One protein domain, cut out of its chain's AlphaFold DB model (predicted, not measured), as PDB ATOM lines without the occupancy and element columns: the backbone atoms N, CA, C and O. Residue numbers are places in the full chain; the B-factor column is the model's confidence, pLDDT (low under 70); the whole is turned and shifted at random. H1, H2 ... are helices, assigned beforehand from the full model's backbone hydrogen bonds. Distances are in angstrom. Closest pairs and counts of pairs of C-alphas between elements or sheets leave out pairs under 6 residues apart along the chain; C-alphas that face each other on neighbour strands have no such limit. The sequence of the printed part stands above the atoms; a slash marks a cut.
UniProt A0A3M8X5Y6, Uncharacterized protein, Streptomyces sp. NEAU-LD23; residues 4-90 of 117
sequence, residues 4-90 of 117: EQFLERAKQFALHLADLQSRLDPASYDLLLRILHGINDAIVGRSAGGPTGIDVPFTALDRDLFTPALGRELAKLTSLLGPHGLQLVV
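What this domain is: This is residues 4 to 90 of the 117 residues of an uncharacterized protein of Streptomyces sp. NEAU-LD23 (UniProt A0A3M8X5Y6). Two long helices, H2 and H1, make a narrow V that opens away from the tight link between them, and a shorter helix, H4, fills the gap from one side, so that the centres of the three make a triangle. The short helix H3 packs on H2 near the closed end of the V, residues 48 to 59 run back alongside H2 to reach it, and the tail, residues 81 to 90, folds back after H4. The printed part has 87 residues with four named helices, in the order H1, H2, H3, H4, and no named strand; the class is all helix. It is compact, with a radius of gyration of the C-alphas of 13.3 A, and flat, spanning 32 by 30 by 16 A.

How they stand to each other: The longest helix is H2, residues 26 to 47. With H1, residues 4 to 23, and H4, residues 68 to 80, it forms a bundle, three helices with their long axes running roughly along one another. H2 and H1 are close but not clearly touching, at a shallow tilt of 27 degrees, opposite ways; their closest C-alphas, of Tyr 29 and Gln 21, are 6.2 A apart. H2 and H4 are also close but not clearly touching and run the same way at 38 degrees, only just a steep tilt; their closest C-alphas, of Leu 32 and Leu 74, are 7.4 A apart. H1 and H4 touch, through residues 9 to 16 of H1 and 77 to 80 of H4, at a shallow tilt of 20 degrees, opposite ways; the closest C-alphas, of Arg 9 and Leu 80, are 5.8 A apart. H3, residues 60 to 65, touches H2 at its residues 27 to 31 and is about perpendicular to it, at 74 degrees; the closest C-alphas, of Leu 65 and Ser 28, are 5.7 A apart. H3 is apart from H1 and from H4. In H1, H2, H3 and H4 every O i to N i+4 pair is within hydrogen-bond range.

Where its parts are: H2 is 31.8 A long from first to last C-alpha, from C-alpha 26 at (190.076, 192.825, 263.535). H1 is 28.8 A long and begins at C-alpha 4, (197.339, 195.542, 232.294). H4 is 18.9 A long and ends at C-alpha 80, (194.345, 202.670, 243.520). H3 is 9.0 A long.

The domain as a whole: The two C-alphas farthest apart, of Glu 4 and Ala 60, are 41.0 A apart. The printed part has no cut. The links H1 to H2 and H3 to H4 are tight, and H2 to H3, with 12 residues, is long. The mean pLDDT of the printed part is 72.6; residues 42 to 58 and 81 to 90 are under 70.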
ATOM      1  N   GLU A   4     196.114 195.749 231.511       73.38
ATOM      2  CA  GLU A   4     197.339 195.542 232.294       73.38
ATOM      3  C   GLU A   4     197.480 196.521 233.469       73.38
ATOM      4  O   GLU A   4     197.785 196.110 234.588       73.38
ATOM      5  N   GLN A   5     197.184 197.806 233.257       71.31
ATOM      6  CA  GLN A   5     197.254 198.830 234.306       71.31
ATOM      7  C   GLN A   5     196.165 198.615 235.363       71.31
ATOM      8  O   GLN A   5     196.365 198.916 236.539       71.31
ATOM      9  N   PHE A   6     195.000 198.105 234.956       70.12
ATOM     10  CA  PHE A   6     193.928 197.750 235.882       70.12
ATOM     11  C   PHE A   6     194.298 196.517 236.716       70.12
ATOM     12  O   PHE A   6     194.175 196.550 237.940       70.12
ATOM     13  N   LEU A   7     194.809 195.463 236.073       76.38
ATOM     14  CA  LEU A   7     195.279 194.245 236.737       76.38
ATOM     15  C   LEU A   7     196.405 194.538 237.736       76.38
ATOM     16  O   LEU A   7     196.382 194.031 238.860       76.38
ATOM     17  N   GLU A   8     197.363 195.390 237.369       80.94
ATOM     18  CA  GLU A   8     198.448 195.787 238.263       80.94
ATOM     19  C   GLU A   8     197.925 196.559 239.482       80.94
ATOM     20  O   GLU A   8     198.282 196.237 240.618       80.94
ATOM     21  N   ARG A   9     197.010 197.516 239.282       75.94
ATOM     22  CA  ARG A   9     196.369 198.259 240.381       75.94
ATOM     23  C   ARG A   9     195.556 197.356 241.298       75.94
ATOM     24  O   ARG A   9     195.660 197.489 242.515       75.94
ATOM     25  N   ALA A  10     194.799 196.413 240.740       77.06
ATOM     26  CA  ALA A  10     194.036 195.438 241.513       77.06
ATOM     27  C   ALA A  10     194.959 194.540 242.353       77.06
ATOM     28  O   ALA A  10     194.675 194.263 243.519       77.06
ATOM     29  N   LYS A  11     196.110 194.138 241.802       81.38
ATOM     30  CA  LYS A  11     197.122 193.368 242.533       81.38
ATOM     31  C   LYS A  11     197.757 194.182 243.662       81.38
ATOM     32  O   LYS A  11     197.885 193.671 244.771       81.38
ATOM     33  N   GLN A  12     198.120 195.441 243.407       82.69
ATOM     34  CA  GLN A  12     198.640 196.352 244.435       82.69
ATOM     35  C   GLN A  12     197.610 196.586 245.545       82.69
ATOM     36  O   GLN A  12     197.953 196.527 246.722       82.69
ATOM     37  N   PHE A  13     196.340 196.766 245.182       83.19
ATOM     38  CA  PHE A  13     195.238 196.896 246.130       83.19
ATOM     39  C   PHE A  13     195.105 195.656 247.023       83.19
ATOM     40  O   PHE A  13     195.069 195.782 248.244       83.19
ATOM     41  N   ALA A  14     195.095 194.456 246.433       81.94
ATOM     42  CA  ALA A  14     194.979 193.203 247.180       81.94
ATOM     43  C   ALA A  14     196.164 192.976 248.133       81.94
ATOM     44  O   ALA A  14     195.966 192.570 249.278       81.94
ATOM     45  N   LEU A  15     197.390 193.276 247.690       87.25
ATOM     46  CA  LEU A  15     198.585 193.189 248.534       87.25
ATOM     47  C   LEU A  15     198.525 194.177 249.702       87.25
ATOM     48  O   LEU A  15     198.863 193.817 250.827       87.25
ATOM     49  N   HIS A  16     198.069 195.404 249.450       83.44
ATOM     50  CA  HIS A  16     197.960 196.416 250.494       83.44
ATOM     51  C   HIS A  16     196.857 196.073 251.502       83.44
ATOM     52  O   HIS A  16     197.048 196.240 252.701       83.44
ATOM     53  N   LEU A  17     195.738 195.510 251.039       83.06
ATOM     54  CA  LEU A  17     194.671 195.027 251.914       83.06
ATOM     55  C   LEU A  17     195.141 193.865 252.807       83.06
ATOM     56  O   LEU A  17     194.824 193.845 253.993       83.06
ATOM     57  N   ALA A  18     195.936 192.938 252.265       84.94
ATOM     58  CA  ALA A  18     196.515 191.835 253.031       84.94
ATOM     59  C   ALA A  18     197.539 192.312 254.083       84.94
ATOM     60  O   ALA A  18     197.552 191.795 255.200       84.94
ATOM     61  N   ASP A  19     198.360 193.323 253.768       88.00
ATOM     62  CA  ASP A  19     199.252 193.966 254.751       88.00
ATOM     63  C   ASP A  19     198.450 194.597 255.897       88.00
ATOM     64  O   ASP A  19     198.749 194.381 257.074       88.00
ATOM     65  N   LEU A  20     197.379 195.321 255.558       84.69
ATOM     66  CA  LEU A  20     196.498 195.952 256.536       84.69
ATOM     67  C   LEU A  20     195.788 194.927 257.419       84.69
ATOM     68  O   LEU A  20     195.704 195.143 258.624       84.69
ATOM     69  N   GLN A  21     195.355 193.793 256.865       84.06
ATOM     70  CA  GLN A  21     194.768 192.697 257.640       84.06
ATOM     71  C   GLN A  21     195.735 192.160 258.706       84.06
ATOM     72  O   GLN A  21     195.303 191.774 259.788       84.06
ATOM     73  N   SER A  22     197.039 192.133 258.418       85.19
ATOM     74  CA  SER A  22     198.042 191.636 259.365       85.19
ATOM     75  C   SER A  22     198.441 192.662 260.431       85.19
ATOM     76  O   SER A  22     199.054 192.281 261.429       85.19
ATOM     77  N   ARG A  23     198.169 193.952 260.205       86.00
ATOM     78  CA  ARG A  23     198.631 195.065 261.053       86.00
ATOM     79  C   ARG A  23     197.519 195.729 261.855       86.00
ATOM     80  O   ARG A  23     197.813 196.350 262.873       86.00
ATOM     81  N   LEU A  24     196.283 195.662 261.371       82.62
ATOM     82  CA  LEU A  24     195.116 196.245 262.020       82.62
ATOM     83  C   LEU A  24     194.459 195.244 262.962       82.62
ATOM     84  O   LEU A  24     194.393 194.048 262.681       82.62
ATOM     85  N   ASP A  25     193.895 195.768 264.047       85.00
ATOM     86  CA  ASP A  25     192.960 195.015 264.868       85.00
ATOM     87  C   ASP A  25     191.751 194.566 264.027       85.00
ATOM     88  O   ASP A  25     191.295 195.307 263.145       85.00
ATOM     89  N   PRO A  26     191.180 193.383 264.311       84.19
ATOM     90  CA  PRO A  26     190.076 192.825 263.535       84.19
ATOM     91  C   PRO A  26     188.863 193.763 263.465       84.19
ATOM     92  O   PRO A  26     188.202 193.817 262.432       84.19
ATOM     93  N   ALA A  27     188.606 194.552 264.513       82.44
ATOM     94  CA  ALA A  27     187.534 195.548 264.523       82.44
ATOM     95  C   ALA A  27     187.807 196.727 263.566       82.44
ATOM     96  O   ALA A  27     186.914 197.162 262.842       82.44
ATOM     97  N   SER A  28     189.046 197.223 263.509       81.38
ATOM     98  CA  SER A  28     189.444 198.281 262.569       81.38
ATOM     99  C   SER A  28     189.466 197.786 261.122       81.38
ATOM    100  O   SER A  28     189.142 198.541 260.205       81.38
ATOM    101  N   TYR A  29     189.836 196.520 260.910       82.81
ATOM    102  CA  TYR A  29     189.803 195.889 259.594       82.81
ATOM    103  C   TYR A  29     188.365 195.665 259.098       82.81
ATOM    104  O   TYR A  29     188.075 195.951 257.937       82.81
ATOM    105  N   ASP A  30     187.449 195.237 259.973       84.12
ATOM    106  CA  ASP A  30     186.021 195.109 259.651       84.12
ATOM    107  C   ASP A  30     185.415 196.455 259.228       84.12
ATOM    108  O   ASP A  30     184.798 196.557 258.164       84.12
ATOM    109  N   LEU A  31     185.694 197.520 259.989       82.38
ATOM    110  CA  LEU A  31     185.286 198.878 259.634       82.38
ATOM    111  C   LEU A  31     185.810 199.287 258.249       82.38
ATOM    112  O   LEU A  31     185.057 199.806 257.423       82.38
ATOM    113  N   LEU A  32     187.085 199.013 257.961       83.12
ATOM    114  CA  LEU A  32     187.693 199.308 256.664       83.12
ATOM    115  C   LEU A  32     186.985 198.569 255.516       83.12
ATOM    116  O   LEU A  32     186.701 199.180 254.484       83.12
ATOM    117  N   LEU A  33     186.632 197.292 255.699       83.31
ATOM    118  CA  LEU A  33     185.874 196.530 254.704       83.31
ATOM    119  C   LEU A  33     184.453 197.068 254.510       83.31
ATOM    120  O   LEU A  33     183.999 197.157 253.369       83.31
ATOM    121  N   ARG A  34     183.757 197.472 255.581       82.38
ATOM    122  CA  ARG A  34     182.410 198.066 255.480       82.38
ATOM    123  C   ARG A  34     182.431 199.369 254.686       82.38
ATOM    124  O   ARG A  34     181.567 199.577 253.836       82.38
ATOM    125  N   ILE A  35     183.447 200.206 254.900       78.81
ATOM    126  CA  ILE A  35     183.635 201.444 254.137       78.81
ATOM    127  C   ILE A  35     183.919 201.131 252.660       78.81
ATOM    128  O   ILE A  35     183.271 201.699 251.785       78.81
ATOM    129  N   LEU A  36     184.836 200.200 252.367       78.56
ATOM    130  CA  LEU A  36     185.146 199.779 250.992       78.56
ATOM    131  C   LEU A  36     183.936 199.183 250.267       78.56
ATOM    132  O   LEU A  36     183.718 199.480 249.092       78.56
ATOM    133  N   HIS A  37     183.137 198.371 250.961       78.12
ATOM    134  CA  HIS A  37     181.910 197.801 250.416       78.12
ATOM    135  C   HIS A  37     180.892 198.890 250.086       78.12
ATOM    136  O   HIS A  37     180.333 198.877 248.992       78.12
ATOM    137  N   GLY A  38     180.707 199.854 250.995       75.69
ATOM    138  CA  GLY A  38     179.932 201.059 250.725       75.69
ATOM    139  C   GLY A  38     180.420 201.703 249.435       75.69
ATOM    140  O   GLY A  38     179.681 201.752 248.463       75.69
ATOM    141  N   ILE A  39     181.690 202.115 249.379       74.75
ATOM    142  CA  ILE A  39     182.280 202.789 248.210       74.75
ATOM    143  C   ILE A  39     181.985 202.047 246.899       74.75
ATOM    144  O   ILE A  39     181.565 202.672 245.926       74.75
ATOM    145  N   ASN A  40     182.173 200.726 246.876       74.56
ATOM    146  CA  ASN A  40     181.859 199.899 245.715       74.56
ATOM    147  C   ASN A  40     180.374 199.990 245.324       74.56
ATOM    148  O   ASN A  40     180.065 200.170 244.148       74.56
ATOM    149  N   ASP A  41     179.469 199.936 246.301       72.88
ATOM    150  CA  ASP A  41     178.028 200.077 246.090       72.88
ATOM    151  C   ASP A  41     177.659 201.426 245.453       72.88
ATOM    152  O   ASP A  41     176.900 201.435 244.488       72.88
ATOM    153  N   ALA A  42     178.266 202.558 245.844       68.44
ATOM    154  CA  ALA A  42     178.006 203.815 245.119       68.44
ATOM    155  C   ALA A  42     178.602 203.862 243.728       68.44
ATOM    156  O   ALA A  42     178.016 204.499 242.861       68.44
ATOM    157  N   ILE A  43     179.765 203.259 243.482       67.69
ATOM    158  CA  ILE A  43     180.311 203.226 242.118       67.69
ATOM    159  C   ILE A  43     179.336 202.470 241.205       67.69
ATOM    160  O   ILE A  43     179.004 202.936 240.108       67.69
ATOM    161  N   VAL A  44     178.840 201.327 241.684       67.88
ATOM    162  CA  VAL A  44     177.859 200.501 240.977       67.88
ATOM    163  C   VAL A  44     176.521 201.241 240.848       67.88
ATOM    164  O   VAL A  44     175.984 201.354 239.747       67.88
ATOM    165  N   GLY A  45     176.025 201.836 241.933       63.41
ATOM    166  CA  GLY A  45     174.772 202.590 241.987       63.41
ATOM    167  C   GLY A  45     174.787 203.865 241.142       63.41
ATOM    168  O   GLY A  45     173.803 204.173 240.473       63.41
ATOM    169  N   ARG A  46     175.920 204.575 241.070       59.47
ATOM    170  CA  ARG A  46     176.121 205.748 240.201       59.47
ATOM    171  C   ARG A  46     175.984 205.382 238.730       59.47
ATOM    172  O   ARG A  46     175.401 206.146 237.966       59.47
ATOM    173  N   SER A  47     176.474 204.206 238.344       58.62
ATOM    174  CA  SER A  47     176.318 203.688 236.979       58.62
ATOM    175  C   SER A  47     174.849 203.403 236.631       58.62
ATOM    176  O   SER A  47     174.485 203.413 235.459       58.62
ATOM    177  N   ALA A  48     173.995 203.220 237.644       60.62
ATOM    178  CA  ALA A  48     172.553 203.020 237.520       60.62
ATOM    179  C   ALA A  48     171.713 204.300 237.751       60.62
ATOM    180  O   ALA A  48     170.487 204.220 237.779       60.62
ATOM    181  N   GLY A  49     172.336 205.479 237.910       58.69
ATOM    182  CA  GLY A  49     171.630 206.746 238.164       58.69
ATOM    183  C   GLY A  49     171.224 206.985 239.626       58.69
ATOM    184  O   GLY A  49     170.357 207.816 239.890       58.69
ATOM    185  N   GLY A  50     171.828 206.260 240.571       57.41
ATOM    186  CA  GLY A  50     171.605 206.403 242.011       57.41
ATOM    187  C   GLY A  50     172.300 207.619 242.653       57.41
ATOM    188  O   GLY A  50     173.091 208.309 242.000       57.41
ATOM    189  N   PRO A  51     172.008 207.898 243.939       57.53
ATOM    190  CA  PRO A  51     172.567 209.034 244.671       57.53
ATOM    191  C   PRO A  51     174.102 208.983 244.743       57.53
ATOM    192  O   PRO A  51     174.709 207.925 244.870       57.53
ATOM    193  N   THR A  52     174.739 210.156 244.675       57.66
ATOM    194  CA  THR A  52     176.207 210.315 244.628       57.66
ATOM    195  C   THR A  52     176.891 210.283 245.997       57.66
ATOM    196  O   THR A  52     178.081 210.576 246.080       57.66
ATOM    197  N   GLY A  53     176.153 209.973 247.063       53.94
ATOM    198  CA  GLY A  53     176.647 209.939 248.437       53.94
ATOM    199  C   GLY A  53     176.297 208.615 249.103       53.94
ATOM    200  O   GLY A  53     175.210 208.083 248.883       53.94
ATOM    201  N   ILE A  54     177.228 208.097 249.901       58.19
ATOM    202  CA  ILE A  54     177.012 206.894 250.707       58.19
ATOM    203  C   ILE A  54     176.864 207.304 252.144       58.19
ATOM    204  O   ILE A  54     177.795 207.857 252.726       58.19
ATOM    205  N   ASP A  55     175.725 206.952 252.716       59.00
ATOM    206  CA  ASP A  55     175.573 206.932 254.155       59.00
ATOM    207  C   ASP A  55     176.101 205.584 254.658       59.00
ATOM    208  O   ASP A  55     175.410 204.564 254.622       59.00
ATOM    209  N   VAL A  56     177.388 205.537 255.017       62.25
ATOM    210  CA  VAL A  56     177.913 204.397 255.773       62.25
ATOM    211  C   VAL A  56     177.525 204.655 257.226       62.25
ATOM    212  O   VAL A  56     177.988 205.649 257.787       62.25
ATOM    213  N   PRO A  57     176.698 203.809 257.862       60.69
ATOM    214  CA  PRO A  57     176.299 204.029 259.243       60.69
ATOM    215  C   PRO A  57     177.514 203.834 260.155       60.69
ATOM    216  O   PRO A  57     177.894 202.707 260.469       60.69
ATOM    217  N   PHE A  58     178.131 204.939 260.567       65.81
ATOM    218  CA  PHE A  58     179.189 204.952 261.573       65.81
ATOM    219  C   PHE A  58     178.568 204.978 262.966       65.81
ATOM    220  O   PHE A  58     177.849 205.911 263.331       65.81
ATOM    221  N   THR A  59     178.874 203.974 263.781       70.94
ATOM    222  CA  THR A  59     178.571 204.009 265.212       70.94
ATOM    223  C   THR A  59     179.606 204.852 265.964       70.94
ATOM    224  O   THR A  59     180.683 205.173 265.456       70.94
ATOM    225  N   ALA A  60     179.311 205.203 267.218       71.69
ATOM    226  CA  ALA A  60     180.274 205.888 268.083       71.69
ATOM    227  C   ALA A  60     181.568 205.075 268.292       71.69
ATOM    228  O   ALA A  60     182.634 205.657 268.464       71.69
ATOM    229  N   LEU A  61     181.475 203.742 268.234       70.69
ATOM    230  CA  LEU A  61     182.618 202.841 268.344       70.69
ATOM    231  C   LEU A  61     183.461 202.851 267.060       70.69
ATOM    232  O   LEU A  61     184.684 202.900 267.129       70.69
ATOM    233  N   ASP A  62     182.820 202.918 265.890       73.44
ATOM    234  CA  ASP A  62     183.521 203.054 264.607       73.44
ATOM    235  C   ASP A  62     184.309 204.368 264.524       73.44
ATOM    236  O   ASP A  62     185.401 204.407 263.965       73.44
ATOM    237  N   ARG A  63     183.787 205.447 265.123       70.50
ATOM    238  CA  ARG A  63     184.496 206.731 265.229       70.50
ATOM    239  C   ARG A  63     185.782 206.623 266.053       70.50
ATOM    240  O   ARG A  63     186.765 207.260 265.695       70.50
ATOM    241  N   ASP A  64     185.772 205.852 267.137       75.88
ATOM    242  CA  ASP A  64     186.956 205.637 267.978       75.88
ATOM    243  C   ASP A  64     188.008 204.778 267.253       75.88
ATOM    244  O   ASP A  64     189.203 205.072 267.274       75.88
ATOM    245  N   LEU A  65     187.543 203.773 266.500       78.25
ATOM    246  CA  LEU A  65     188.388 202.911 265.668       78.25
ATOM    247  C   LEU A  65     188.936 203.620 264.420       78.25
ATOM    248  O   LEU A  65     189.978 203.215 263.887       78.25
ATOM    249  N   PHE A  66     188.264 204.670 263.939       77.56
ATOM    250  CA  PHE A  66     188.701 205.452 262.787       77.56
ATOM    251  C   PHE A  66     189.833 206.411 263.163       77.56
ATOM    252  O   PHE A  66     189.667 207.619 263.339       77.56
ATOM    253  N   THR A  67     191.037 205.858 263.253       79.19
ATOM    254  CA  THR A  67     192.239 206.658 263.480       79.19
ATOM    255  C   THR A  67     192.621 207.455 262.223       79.19
ATOM    256  O   THR A  67     192.397 207.010 261.094       79.19
ATOM    257  N   PRO A  68     193.298 208.610 262.364       74.38
ATOM    258  CA  PRO A  68     193.825 209.347 261.214       74.38
ATOM    259  C   PRO A  68     194.837 208.531 260.391       74.38
ATOM    260  O   PRO A  68     195.013 208.789 259.201       74.38
ATOM    261  N   ALA A  69     195.496 207.537 261.000       75.12
ATOM    262  CA  ALA A  69     196.335 206.585 260.280       75.12
ATOM    263  C   ALA A  69     195.495 205.699 259.347       75.12
ATOM    264  O   ALA A  69     195.825 205.589 258.169       75.12
ATOM    265  N   LEU A  70     194.370 205.160 259.836       77.25
ATOM    266  CA  LEU A  70     193.430 204.371 259.036       77.25
ATOM    267  C   LEU A  70     192.862 205.186 257.865       77.25
ATOM    268  O   LEU A  70     192.822 204.698 256.738       77.25
ATOM    269  N   GLY A  71     192.513 206.455 258.099       76.50
ATOM    270  CA  GLY A  71     192.034 207.355 257.043       76.50
ATOM    271  C   GLY A  71     193.046 207.574 255.909       76.50
ATOM    272  O   GLY A  71     192.661 207.633 254.741       76.50
ATOM    273  N   ARG A  72     194.350 207.635 256.217       78.88
ATOM    274  CA  ARG A  72     195.409 207.739 255.191       78.88
ATOM    275  C   ARG A  72     195.540 206.462 254.368       78.88
ATOM    276  O   ARG A  72     195.724 206.549 253.155       78.88
ATOM    277  N   GLU A  73     195.442 205.299 255.004       81.69
ATOM    278  CA  GLU A  73     195.487 204.014 254.300       81.69
ATOM    279  C   GLU A  73     194.256 203.845 253.399       81.69
ATOM    280  O   GLU A  73     194.386 203.461 252.238       81.69
ATOM    281  N   LEU A  74     193.077 204.256 253.875       77.62
ATOM    282  CA  LEU A  74     191.843 204.268 253.090       77.62
ATOM    283  C   LEU A  74     191.967 205.161 251.838       77.62
ATOM    284  O   LEU A  74     191.604 204.741 250.742       77.62
ATOM    285  N   ALA A  75     192.547 206.359 251.973       75.75
ATOM    286  CA  ALA A  75     192.788 207.268 250.848       75.75
ATOM    287  C   ALA A  75     193.781 206.703 249.812       75.75
ATOM    288  O   ALA A  75     193.630 206.930 248.606       75.75
ATOM    289  N   LYS A  76     194.792 205.942 250.256       79.56
ATOM    290  CA  LYS A  76     195.691 205.218 249.343       79.56
ATOM    291  C   LYS A  76     194.937 204.129 248.587       79.56
ATOM    292  O   LYS A  76     195.066 204.044 247.369       79.56
ATOM    293  N   LEU A  77     194.125 203.337 249.290       77.69
ATOM    294  CA  LEU A  77     193.320 202.272 248.688       77.69
ATOM    295  C   LEU A  77     192.345 202.821 247.638       77.69
ATOM    296  O   LEU A  77     192.276 202.282 246.536       77.69
ATOM    297  N   THR A  78     191.650 203.926 247.913       74.12
ATOM    298  CA  THR A  78     190.731 204.523 246.928       74.12
ATOM    299  C   THR A  78     191.425 205.190 245.754       74.12
ATOM    300  O   THR A  78     190.872 205.200 244.654       74.12
ATOM    301  N   SER A  79     192.651 205.682 245.936       73.88
ATOM    302  CA  SER A  79     193.470 206.188 244.828       73.88
ATOM    303  C   SER A  79     193.884 205.074 243.859       73.88
ATOM    304  O   SER A  79     194.018 205.315 242.659       73.88
ATOM    305  N   LEU A  80     194.047 203.841 244.352       71.19
ATOM    306  CA  LEU A  80     194.345 202.670 243.520       71.19
ATOM    307  C   LEU A  80     193.121 202.188 242.720       71.19
ATOM    308  O   LEU A  80     193.290 201.625 241.639       71.19
ATOM    309  N   LEU A  81     191.901 202.452 243.206       68.62
ATOM    310  CA  LEU A  81     190.645 202.002 242.589       68.62
ATOM    311  C   LEU A  81     190.242 202.774 241.316       68.62
ATOM    312  O   LEU A  81     189.373 202.304 240.585       68.62
ATOM    313  N   GLY A  82     190.869 203.910 240.973       58.53
ATOM    314  CA  GLY A  82     190.634 204.535 239.663       58.53
ATOM    315  C   GLY A  82     191.096 205.989 239.493       58.53
ATOM    316  O   GLY A  82     191.412 206.666 240.465       58.53
ATOM    317  N   PRO A  83     191.123 206.502 238.243       52.84
ATOM    318  CA  PRO A  83     191.548 207.872 237.922       52.84
ATOM    319  C   PRO A  83     190.568 208.955 238.399       52.84
ATOM    320  O   PRO A  83     190.943 210.119 238.500       52.84
ATOM    321  N   HIS A  84     189.327 208.587 238.719       51.12
ATOM    322  CA  HIS A  84     188.347 209.469 239.352       51.12
ATOM    323  C   HIS A  84     188.439 209.354 240.869       51.12
ATOM    324  O   HIS A  84     187.419 209.068 241.494       51.12
ATOM    325  N   GLY A  85     189.658 209.493 241.413       47.97
ATOM    326  CA  GLY A  85     189.980 209.309 242.828       47.97
ATOM    327  C   GLY A  85     188.809 209.735 243.697       47.97
ATOM    328  O   GLY A  85     188.480 210.920 243.764       47.97
ATOM    329  N   LEU A  86     188.109 208.740 244.244       53.44
ATOM    330  CA  LEU A  86     186.904 208.976 245.017       53.44
ATOM    331  C   LEU A  86     187.321 209.818 246.211       53.44
ATOM    332  O   LEU A  86     188.085 209.361 247.064       53.44
ATOM    333  N   GLN A  87     186.867 211.069 246.222       51.78
ATOM    334  CA  GLN A  87     187.098 211.953 247.344       51.78
ATOM    335  C   GLN A  87     186.257 211.420 248.498       51.78
ATOM    336  O   GLN A  87     185.049 211.626 248.563       51.78
ATOM    337  N   LEU A  88     186.912 210.661 249.370       54.28
ATOM    338  CA  LEU A  88     186.317 210.184 250.599       54.28
ATOM    339  C   LEU A  88     186.173 211.360 251.547       54.28
ATOM    340  O   LEU A  88     187.149 211.808 252.151       54.28
ATOM    341  N   VAL A  89     184.950 211.853 251.665       54.62
ATOM    342  CA  VAL A  89     184.574 212.782 252.720       54.62
ATOM    343  C   VAL A  89     183.961 211.940 253.833       54.62
ATOM    344  O   VAL A  89     182.859 211.421 253.693       54.62
ATOM    345  N   VAL A  90     184.715 211.740 254.914       54.59
ATOM    346  CA  VAL A  90     184.209 211.075 256.120       54.59
ATOM    347  C   VAL A  90     183.670 212.164 257.042       54.59
ATOM    348  O   VAL A  90     184.420 212.753 257.819       54.59
TER     349      VAL A  90